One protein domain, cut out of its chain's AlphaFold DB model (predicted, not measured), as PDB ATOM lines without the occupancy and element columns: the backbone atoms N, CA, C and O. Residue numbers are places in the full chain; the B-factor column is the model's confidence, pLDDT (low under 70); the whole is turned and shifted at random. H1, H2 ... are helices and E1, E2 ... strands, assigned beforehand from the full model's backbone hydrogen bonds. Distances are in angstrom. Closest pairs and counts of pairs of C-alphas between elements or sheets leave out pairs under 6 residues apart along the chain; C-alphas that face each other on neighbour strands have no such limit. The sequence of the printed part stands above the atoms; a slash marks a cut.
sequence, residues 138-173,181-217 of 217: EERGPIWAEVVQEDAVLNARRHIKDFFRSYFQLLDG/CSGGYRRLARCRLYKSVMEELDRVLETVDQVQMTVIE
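AT A GLANCE: This is residues 138 to 173 and 181 to 217 of the 217 residues of an uncharacterized protein of Puccinia graminis f. sp. tritici (UniProt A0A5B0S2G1). A long rod is made of two parts set end to end: a narrow ribbon of two antiparallel strands, E1 and E2, and a pair of long helices, H1 and H2, side by side and running opposite ways. The chain passes out through E1 and H1 and returns through H2 and E2, with a cut at the far end of the helix pair and both printed ends beyond the ribbon. The printed part has 73 residues, with two named helices and two named strands in the order E1, H1, H2, E2, and its class is mixed, helices and strands. The whole is extended, with a radius of gyration of the C-alphas of 18.2 A and spans of 59 by 25 by 17 A.

IN THESE COORDINATES: Strand E1 is residues 143 to 148, 15.5 A from first to last C-alpha, and begins at C-alpha 143 at (186.513, 142.715, 167.937). Strand E2 is residues 208 to 214, 16.2 A long, and ends at C-alpha 214 at (182.829, 146.193, 166.091). Helix H1 is residues 150 to 171, 31.9 A long. Helix H2, residues 183 to 206, is the longest helix with 24 residues; it measures 34.8 A and begins at C-alpha 183 at (183.817, 96.559, 162.306).

HOW THE PARTS SIT: E1 and E2 are antiparallel neighbours, with 156 degrees between their directions. The C-alphas of Glu 146 and Val 211 face each other at 4.6 A. N 147 and O 210 are within hydrogen-bond range at 2.8 A, and so are N 212 and O 145, also at 2.8 A. A tight link of one residue joins E1 to H1, and another joins H2 to E2. H1 and H2 touch, with 18 pairs of C-alphas within 8 A; their closest C-alphas are those of Ala 152 and Val 204, 5.8 A apart. Their lines stand at a shallow tilt of 6 degrees, and they run opposite ways. The closest C-alphas of E1 and H2 are those of Val 148 and Leu 205, 6.8 A apart, while H1 and E2 are apart. In H1 and H2 every O i to N i+4 pair is within hydrogen-bond range.

THE WHOLE: The two C-alphas farthest apart are those of Ser 182 and Glu 217, at 59.4 A, while the first and last printed C-alphas, those of Glu 138 and Glu 217, are 8.1 A apart. Glu 217 is the chain's last residue. The link from H1 to H2 runs across the cut: residues 174 to 180 are not printed, and C-alphas 173 and 181 are 7.4 A apart. The mean pLDDT of the printed part is 82.0; the model's confidence is low, under 70, at residues 138 to 146, 173, 181 and 209 to 217.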
ATOM      1  N   GLU A 138     187.773 150.589 175.665       65.06
ATOM      2  CA  GLU A 138     189.102 150.995 175.197       65.06
ATOM      3  C   GLU A 138     190.194 149.934 175.429       65.06
ATOM      4  O   GLU A 138     191.116 149.820 174.619       65.06
ATOM      5  N   GLU A 139     190.098 149.137 176.497       66.88
ATOM      6  CA  GLU A 139     191.038 148.049 176.813       66.88
ATOM      7  C   GLU A 139     190.758 146.780 175.996       66.88
ATOM      8  O   GLU A 139     191.657 145.971 175.752       66.88
ATOM      9  N   ARG A 140     189.509 146.606 175.546       68.31
ATOM     10  CA  ARG A 140     189.043 145.407 174.835       68.31
ATOM     11  C   ARG A 140     189.494 145.354 173.372       68.31
ATOM     12  O   ARG A 140     189.601 144.263 172.811       68.31
ATOM     13  N   GLY A 141     189.805 146.509 172.781       63.12
ATOM     14  CA  GLY A 141     190.192 146.635 171.376       63.12
ATOM     15  C   GLY A 141     189.065 146.255 170.398       63.12
ATOM     16  O   GLY A 141     188.014 145.753 170.802       63.12
ATOM     17  N   PRO A 142     189.239 146.507 169.089       64.69
ATOM     18  CA  PRO A 142     188.235 146.138 168.096       64.69
ATOM     19  C   PRO A 142     188.077 144.612 168.027       64.69
ATOM     20  O   PRO A 142     189.055 143.885 167.837       64.69
ATOM     21  N   ILE A 143     186.835 144.131 168.144       67.88
ATOM     22  CA  ILE A 143     186.513 142.715 167.937       67.88
ATOM     23  C   ILE A 143     186.375 142.475 166.433       67.88
ATOM     24  O   ILE A 143     185.576 143.130 165.758       67.88
ATOM     25  N   TRP A 144     187.151 141.519 165.927       57.47
ATOM     26  CA  TRP A 144     187.057 141.025 164.558       57.47
ATOM     27  C   TRP A 144     186.136 139.808 164.531       57.47
ATOM     28  O   TRP A 144     186.443 138.787 165.147       57.47
ATOM     29  N   ALA A 145     185.013 139.917 163.826       68.25
ATOM     30  CA  ALA A 145     184.101 138.807 163.593       68.25
ATOM     31  C   ALA A 145     183.990 138.543 162.091       68.25
ATOM     32  O   ALA A 145     183.600 139.418 161.316       68.25
ATOM     33  N   GLU A 146     184.329 137.328 161.675       66.19
ATOM     34  CA  GLU A 146     184.038 136.855 160.326       66.19
ATOM     35  C   GLU A 146     182.553 136.496 160.257       66.19
ATOM     36  O   GLU A 146     182.083 135.577 160.931       66.19
ATOM     37  N   VAL A 147     181.796 137.263 159.476       75.56
ATOM     38  CA  VAL A 147     180.371 137.028 159.265       75.56
ATOM     39  C   VAL A 147     180.209 136.176 158.024       75.56
ATOM     40  O   VAL A 147     180.503 136.587 156.901       75.56
ATOM     41  N   VAL A 148     179.746 134.958 158.264       76.56
ATOM     42  CA  VAL A 148     179.396 134.004 157.221       76.56
ATOM     43  C   VAL A 148     177.959 134.245 156.772       76.56
ATOM     44  O   VAL A 148     177.103 134.594 157.589       76.56
ATOM     45  N   GLN A 149     177.682 134.020 155.489       81.31
ATOM     46  CA  GLN A 149     176.323 134.069 154.966       81.31
ATOM     47  C   GLN A 149     175.379 133.108 155.720       81.31
ATOM     48  O   GLN A 149     175.660 131.918 155.894       81.31
ATOM     49  N   GLU A 150     174.228 133.616 156.173       86.44
ATOM     50  CA  GLU A 150     173.256 132.833 156.950       86.44
ATOM     51  C   GLU A 150     172.699 131.644 156.150       86.44
ATOM     52  O   GLU A 150     172.529 130.543 156.683       86.44
ATOM     53  N   ASP A 151     172.443 131.829 154.856       89.06
ATOM     54  CA  ASP A 151     171.943 130.779 153.970       89.06
ATOM     55  C   ASP A 151     172.974 129.661 153.752       89.06
ATOM     56  O   ASP A 151     172.593 128.485 153.731       89.06
ATOM     57  N   ALA A 152     174.269 129.987 153.686       88.50
ATOM     58  CA  ALA A 152     175.348 129.002 153.650       88.50
ATOM     59  C   ALA A 152     175.358 128.132 154.917       88.50
ATOM     60  O   ALA A 152     175.392 126.900 154.827       88.50
ATOM     61  N   VAL A 153     175.218 128.744 156.098       91.75
ATOM     62  CA  VAL A 153     175.121 128.025 157.381       91.75
ATOM     63  C   VAL A 153     173.880 127.125 157.421       91.75
ATOM     64  O   VAL A 153     173.952 125.958 157.827       91.75
ATOM     65  N   LEU A 154     172.724 127.636 156.985       93.50
ATOM     66  CA  LEU A 154     171.475 126.871 156.956       93.50
ATOM     67  C   LEU A 154     171.542 125.688 155.980       93.50
ATOM     68  O   LEU A 154     171.085 124.587 156.319       93.50
ATOM     69  N   ASN A 155     172.142 125.880 154.803       94.06
ATOM     70  CA  ASN A 155     172.361 124.819 153.823       94.06
ATOM     71  C   ASN A 155     173.334 123.759 154.344       94.06
ATOM     72  O   ASN A 155     173.009 122.568 154.306       94.06
ATOM     73  N   ALA A 156     174.464 124.161 154.925       95.25
ATOM     74  CA  ALA A 156     175.410 123.226 155.525       95.25
ATOM     75  C   ALA A 156     174.764 122.412 156.649       95.25
ATOM     76  O   ALA A 156     174.897 121.189 156.701       95.25
ATOM     77  N   ARG A 157     173.950 123.047 157.502       96.88
ATOM     78  CA  ARG A 157     173.182 122.345 158.540       96.88
ATOM     79  C   ARG A 157     172.242 121.290 157.953       96.88
ATOM     80  O   ARG A 157     172.075 120.224 158.557       96.88
ATOM     81  N   ARG A 158     171.600 121.568 156.813       97.69
ATOM     82  CA  ARG A 158     170.760 120.588 156.109       97.69
ATOM     83  C   ARG A 158     171.608 119.420 155.600       97.69
ATOM     84  O   ARG A 158     171.288 118.280 155.924       97.69
ATOM     85  N   HIS A 159     172.704 119.693 154.900       97.12
ATOM     86  CA  HIS A 159     173.583 118.653 154.358       97.12
ATOM     87  C   HIS A 159     174.193 117.770 155.446       97.12
ATOM     88  O   HIS A 159     174.157 116.547 155.337       97.12
ATOM     89  N   ILE A 160     174.652 118.361 156.553       97.25
ATOM     90  CA  ILE A 160     175.168 117.617 157.705       97.25
ATOM     91  C   ILE A 160     174.109 116.636 158.222       97.25
ATOM     92  O   ILE A 160     174.402 115.454 158.413       97.25
ATOM     93  N   LYS A 161     172.857 117.079 158.399       97.38
ATOM     94  CA  LYS A 161     171.762 116.183 158.807       97.38
ATOM     95  C   LYS A 161     171.558 115.034 157.819       97.38
ATOM     96  O   LYS A 161     171.335 113.902 158.253       97.38
ATOM     97  N   ASP A 162     171.651 115.301 156.522       97.00
ATOM     98  CA  ASP A 162     171.494 114.284 155.483       97.00
ATOM     99  C   ASP A 162     172.665 113.285 155.459       97.00
ATOM    100  O   ASP A 162     172.441 112.081 155.295       97.00
ATOM    101  N   PHE A 163     173.898 113.726 155.742       96.12
ATOM    102  CA  PHE A 163     175.049 112.835 155.927       96.12
ATOM    103  C   PHE A 163     174.857 111.896 157.118       96.12
ATOM    104  O   PHE A 163     175.075 110.690 156.992       96.12
ATOM    105  N   PHE A 164     174.389 112.414 158.258       95.38
ATOM    106  CA  PHE A 164     174.089 111.584 159.427       95.38
ATOM    107  C   PHE A 164     172.972 110.579 159.141       95.38
ATOM    108  O   PHE A 164     173.114 109.403 159.469       95.38
ATOM    109  N   ARG A 165     171.887 110.998 158.478       93.38
ATOM    110  CA  ARG A 165     170.809 110.085 158.061       93.38
ATOM    111  C   ARG A 165     171.331 108.970 157.166       93.38
ATOM    112  O   ARG A 165     171.040 107.805 157.422       93.38
ATOM    113  N   SER A 166     172.141 109.317 156.171       89.69
ATOM    114  CA  SER A 166     172.758 108.351 155.258       89.69
ATOM    115  C   SER A 166     173.676 107.382 156.003       89.69
ATOM    116  O   SER A 166     173.641 106.181 155.752       89.69
ATOM    117  N   TYR A 167     174.463 107.877 156.962       91.06
ATOM    118  CA  TYR A 167     175.310 107.050 157.817       91.06
ATOM    119  C   TYR A 167     174.488 106.070 158.664       91.06
ATOM    120  O   TYR A 167     174.815 104.888 158.698       91.06
ATOM    121  N   PHE A 168     173.405 106.517 159.304       88.31
ATOM    122  CA  PHE A 168     172.557 105.625 160.096       88.31
ATOM    123  C   PHE A 168     171.828 104.598 159.232       88.31
ATOM    124  O   PHE A 168     171.853 103.425 159.576       88.31
ATOM    125  N   GLN A 169     171.299 104.985 158.068       86.00
ATOM    126  CA  GLN A 169     170.718 104.040 157.102       86.00
ATOM    127  C   GLN A 169     171.729 102.984 156.639       86.00
ATOM    128  O   GLN A 169     171.383 101.827 156.419       86.00
ATOM    129  N   LEU A 170     172.996 103.376 156.493       82.50
ATOM    130  CA  LEU A 170     174.078 102.460 156.149       82.50
ATOM    131  C   LEU A 170     174.351 101.437 157.261       82.50
ATOM    132  O   LEU A 170     174.745 100.306 156.971       82.50
ATOM    133  N   LEU A 171     174.183 101.856 158.519       81.31
ATOM    134  CA  LEU A 171     174.371 101.024 159.705       81.31
ATOM    135  C   LEU A 171     173.159 100.147 160.025       81.31
ATOM    136  O   LEU A 171     173.366  99.036 160.509       81.31
ATOM    137  N   ASP A 172     171.948 100.601 159.702       75.81
ATOM    138  CA  ASP A 172     170.665  99.889 159.845       75.81
ATOM    139  C   ASP A 172     170.498  98.740 158.829       75.81
ATOM    140  O   ASP A 172     169.393  98.349 158.457       75.81
ATOM    141  N   GLY A 173     171.614  98.179 158.353       62.47
ATOM    142  CA  GLY A 173     171.625  97.061 157.423       62.47
ATOM    143  C   GLY A 173     170.796  95.897 157.957       62.47
ATOM    144  O   GLY A 173     171.072  95.385 159.039       62.47
ATOM    145  N   CYS A 181     177.935  94.729 158.634       61.00
ATOM    146  CA  CYS A 181     178.129  94.681 160.083       61.00
ATOM    147  C   CYS A 181     179.589  94.475 160.502       61.00
ATOM    148  O   CYS A 181     179.880  94.490 161.697       61.00
ATOM    149  N   SER A 182     180.520  94.327 159.551       73.88
ATOM    150  CA  SER A 182     181.942  94.235 159.884       73.88
ATOM    151  C   SER A 182     182.440  95.532 160.539       73.88
ATOM    152  O   SER A 182     182.128  96.646 160.104       73.88
ATOM    153  N   GLY A 183     183.246  95.404 161.599       79.94
ATOM    154  CA  GLY A 183     183.817  96.559 162.306       79.94
ATOM    155  C   GLY A 183     184.634  97.475 161.385       79.94
ATOM    156  O   GLY A 183     184.566  98.699 161.512       79.94
ATOM    157  N   GLY A 184     185.327  96.894 160.399       84.88
ATOM    158  CA  GLY A 184     186.063  97.635 159.371       84.88
ATOM    159  C   GLY A 184     185.160  98.518 158.507       84.88
ATOM    160  O   GLY A 184     185.468  99.691 158.296       84.88
ATOM    161  N   TYR A 185     184.003  98.004 158.078       84.00
ATOM    162  CA  TYR A 185     183.033  98.786 157.313       84.00
ATOM    163  C   TYR A 185     182.458  99.950 158.129       84.00
ATOM    164  O   TYR A 185     182.417 101.083 157.647       84.00
ATOM    165  N   ARG A 186     182.099  99.710 159.398       85.69
ATOM    166  CA  ARG A 186     181.616 100.767 160.307       85.69
ATOM    167  C   ARG A 186     182.668 101.853 160.537       85.69
ATOM    168  O   ARG A 186     182.340 103.038 160.553       85.69
ATOM    169  N   ARG A 187     183.942 101.466 160.677       89.56
ATOM    170  CA  ARG A 187     185.064 102.411 160.794       89.56
ATOM    171  C   ARG A 187     185.197 103.266 159.533       89.56
ATOM    172  O   ARG A 187     185.274 104.484 159.649       89.56
ATOM    173  N   LEU A 188     185.146 102.655 158.348       90.56
ATOM    174  CA  LEU A 188     185.206 103.378 157.076       90.56
ATOM    175  C   LEU A 188     184.022 104.340 156.901       90.56
ATOM    176  O   LEU A 188     184.219 105.481 156.487       90.56
ATOM    177  N   ALA A 189     182.807 103.905 157.243       90.12
ATOM    178  CA  ALA A 189     181.609 104.741 157.204       90.12
ATOM    179  C   ALA A 189     181.747 105.974 158.110       90.12
ATOM    180  O   ALA A 189     181.430 107.085 157.688       90.12
ATOM    181  N   ARG A 190     182.297 105.800 159.320       93.94
ATOM    182  CA  ARG A 190     182.556 106.906 160.250       93.94
ATOM    183  C   ARG A 190     183.604 107.878 159.709       93.94
ATOM    184  O   ARG A 190     183.402 109.084 159.782       93.94
ATOM    185  N   CYS A 191     184.695 107.364 159.139       94.62
ATOM    186  CA  CYS A 191     185.720 108.202 158.512       94.62
ATOM    187  C   CYS A 191     185.142 109.040 157.364       94.62
ATOM    188  O   CYS A 191     185.459 110.220 157.253       94.62
ATOM    189  N   ARG A 192     184.271 108.452 156.533       94.25
ATOM    190  CA  ARG A 192     183.589 109.177 155.452       94.25
ATOM    191  C   ARG A 192     182.651 110.253 155.983       94.25
ATOM    192  O   ARG A 192     182.713 111.369 155.493       94.25
ATOM    193  N   LEU A 193     181.841 109.935 156.994       96.81
ATOM    194  CA  LEU A 193     180.949 110.906 157.627       96.81
ATOM    195  C   LEU A 193     181.727 112.117 158.150       96.81
ATOM    196  O   LEU A 193     181.374 113.244 157.828       96.81
ATOM    197  N   TYR A 194     182.798 111.881 158.916       97.25
ATOM    198  CA  TYR A 194     183.628 112.964 159.444       97.25
ATOM    199  C   TYR A 194     184.194 113.832 158.320       97.25
ATOM    200  O   TYR A 194     184.071 115.049 158.364       97.25
ATOM    201  N   LYS A 195     184.746 113.197 157.280       96.69
ATOM    202  CA  LYS A 195     185.281 113.904 156.119       96.69
ATOM    203  C   LYS A 195     184.224 114.795 155.456       96.69
ATOM    204  O   LYS A 195     184.488 115.967 155.243       96.69
ATOM    205  N   SER A 196     183.034 114.262 155.182       96.62
ATOM    206  CA  SER A 196     181.954 115.030 154.553       96.62
ATOM    207  C   SER A 196     181.453 116.178 155.429       96.62
ATOM    208  O   SER A 196     181.114 117.225 154.900       96.62
ATOM    209  N   VAL A 197     181.419 116.012 156.755       97.25
ATOM    210  CA  VAL A 197     181.061 117.106 157.674       97.25
ATOM    211  C   VAL A 197     182.124 118.200 157.660       97.25
ATOM    212  O   VAL A 197     181.763 119.367 157.583       97.25
ATOM    213  N   MET A 198     183.410 117.838 157.708       97.25
ATOM    214  CA  MET A 198     184.501 118.816 157.663       97.25
ATOM    215  C   MET A 198     184.507 119.598 156.350       97.25
ATOM    216  O   MET A 198     184.539 120.818 156.393       97.25
ATOM    217  N   GLU A 199     184.357 118.919 155.207       95.69
ATOM    218  CA  GLU A 199     184.245 119.582 153.899       95.69
ATOM    219  C   GLU A 199     183.076 120.578 153.854       95.69
ATOM    220  O   GLU A 199     183.172 121.623 153.217       95.69
ATOM    221  N   GLU A 200     181.978 120.281 154.552       96.31
ATOM    222  CA  GLU A 200     180.824 121.178 154.598       96.31
ATOM    223  C   GLU A 200     181.020 122.372 155.520       96.31
ATOM    224  O   GLU A 200     180.498 123.444 155.231       96.31
ATOM    225  N   LEU A 201     181.790 122.213 156.597       93.62
ATOM    226  CA  LEU A 201     182.220 123.337 157.424       93.62
ATOM    227  C   LEU A 201     183.213 124.224 156.668       93.62
ATOM    228  O   LEU A 201     183.079 125.441 156.721       93.62
ATOM    229  N   ASP A 202     184.140 123.638 155.910       92.62
ATOM    230  CA  ASP A 202     185.093 124.395 155.093       92.62
ATOM    231  C   ASP A 202     184.358 125.255 154.052       92.62
ATOM    232  O   ASP A 202     184.640 126.443 153.930       92.62
ATOM    233  N   ARG A 203     183.326 124.717 153.387       91.38
ATOM    234  CA  ARG A 203     182.481 125.496 152.458       91.38
ATOM    235  C   ARG A 203     181.755 126.663 153.125       91.38
ATOM    236  O   ARG A 203     181.566 127.696 152.497       91.38
ATOM    237  N   VAL A 204     181.327 126.503 154.377       90.81
ATOM    238  CA  VAL A 204     180.726 127.602 155.152       90.81
ATOM    239  C   VAL A 204     181.773 128.686 155.395       90.81
ATOM    240  O   VAL A 204     181.509 129.858 155.151       90.81
ATOM    241  N   LEU A 205     182.985 128.302 155.789       87.81
ATOM    242  CA  LEU A 205     184.088 129.240 156.008       87.81
ATOM    243  C   LEU A 205     184.593 129.897 154.709       87.81
ATOM    244  O   LEU A 205     185.109 131.007 154.748       87.81
ATOM    245  N   GLU A 206     184.401 129.275 153.545       87.00
ATOM    246  CA  GLU A 206     184.667 129.914 152.245       87.00
ATOM    247  C   GLU A 206     183.667 131.037 151.917       87.00
ATOM    248  O   GLU A 206     183.989 131.942 151.150       87.00
ATOM    249  N   THR A 207     182.471 131.011 152.512       81.31
ATOM    250  CA  THR A 207     181.414 132.024 152.317       81.31
ATOM    251  C   THR A 207     181.459 133.156 153.346       81.31
ATOM    252  O   THR A 207     180.430 133.758 153.663       81.31
ATOM    253  N   VAL A 208     182.639 133.442 153.907       75.88
ATOM    254  CA  VAL A 208     182.845 134.637 154.736       75.88
ATOM    255  C   VAL A 208     182.625 135.865 153.858       75.88
ATOM    256  O   VAL A 208     183.451 136.222 153.020       75.88
ATOM    257  N   ASP A 209     181.470 136.487 154.052       61.81
ATOM    258  CA  ASP A 209     180.964 137.570 153.214       61.81
ATOM    259  C   ASP A 209     181.486 138.927 153.683       61.81
ATOM    260  O   ASP A 209     181.661 139.856 152.894       61.81
ATOM    261  N   GLN A 210     181.741 139.054 154.990       58.75
ATOM    262  CA  GLN A 210     182.172 140.308 155.584       58.75
ATOM    263  C   GLN A 210     182.969 140.082 156.868       58.75
ATOM    264  O   GLN A 210     182.518 139.408 157.789       58.75
ATOM    265  N   VAL A 211     184.143 140.703 156.964       60.72
ATOM    266  CA  VAL A 211     184.849 140.857 158.241       60.72
ATOM    267  C   VAL A 211     184.263 142.092 158.922       60.72
ATOM    268  O   VAL A 211     184.502 143.217 158.481       60.72
ATOM    269  N   GLN A 212     183.446 141.895 159.954       56.09
ATOM    270  CA  GLN A 212     182.906 142.993 160.747       56.09
ATOM    271  C   GLN A 212     183.902 143.378 161.840       56.09
ATOM    272  O   GLN A 212     184.387 142.535 162.595       56.09
ATOM    273  N   MET A 213     184.191 144.675 161.914       50.91
ATOM    274  CA  MET A 213     184.918 145.293 163.015       50.91
ATOM    275  C   MET A 213     183.890 145.999 163.895       50.91
ATOM    276  O   MET A 213     183.312 147.002 163.477       50.91
ATOM    277  N   THR A 214     183.652 145.489 165.101       57.69
ATOM    278  CA  THR A 214     182.829 146.193 166.091       57.69
ATOM    279  C   THR A 214     183.748 146.930 167.056       57.69
ATOM    280  O   THR A 214     184.498 146.299 167.805       57.69
ATOM    281  N   VAL A 215     183.702 148.264 167.014       51.97
ATOM    282  CA  VAL A 215     184.264 149.124 168.060       51.97
ATOM    283  C   VAL A 215     183.244 149.142 169.191       51.97
ATOM    284  O   VAL A 215     182.073 149.427 168.951       51.97
ATOM    285  N   ILE A 216     183.666 148.749 170.385       59.44
ATOM    286  CA  ILE A 216     182.824 148.808 171.580       59.44
ATOM    287  C   ILE A 216     182.854 150.273 172.038       59.44
ATOM    288  O   ILE A 216     183.943 150.838 172.143       59.44
ATOM    289  N   GLU A 217     181.683 150.887 172.218       49.50
ATOM    290  CA  GLU A 217     181.517 152.232 172.801       49.50
ATOM    291  C   GLU A 217     181.258 152.153 174.308       49.50
ATOM    292  O   GLU A 217     180.606 151.173 174.743       49.50
TER     293      GLU A 217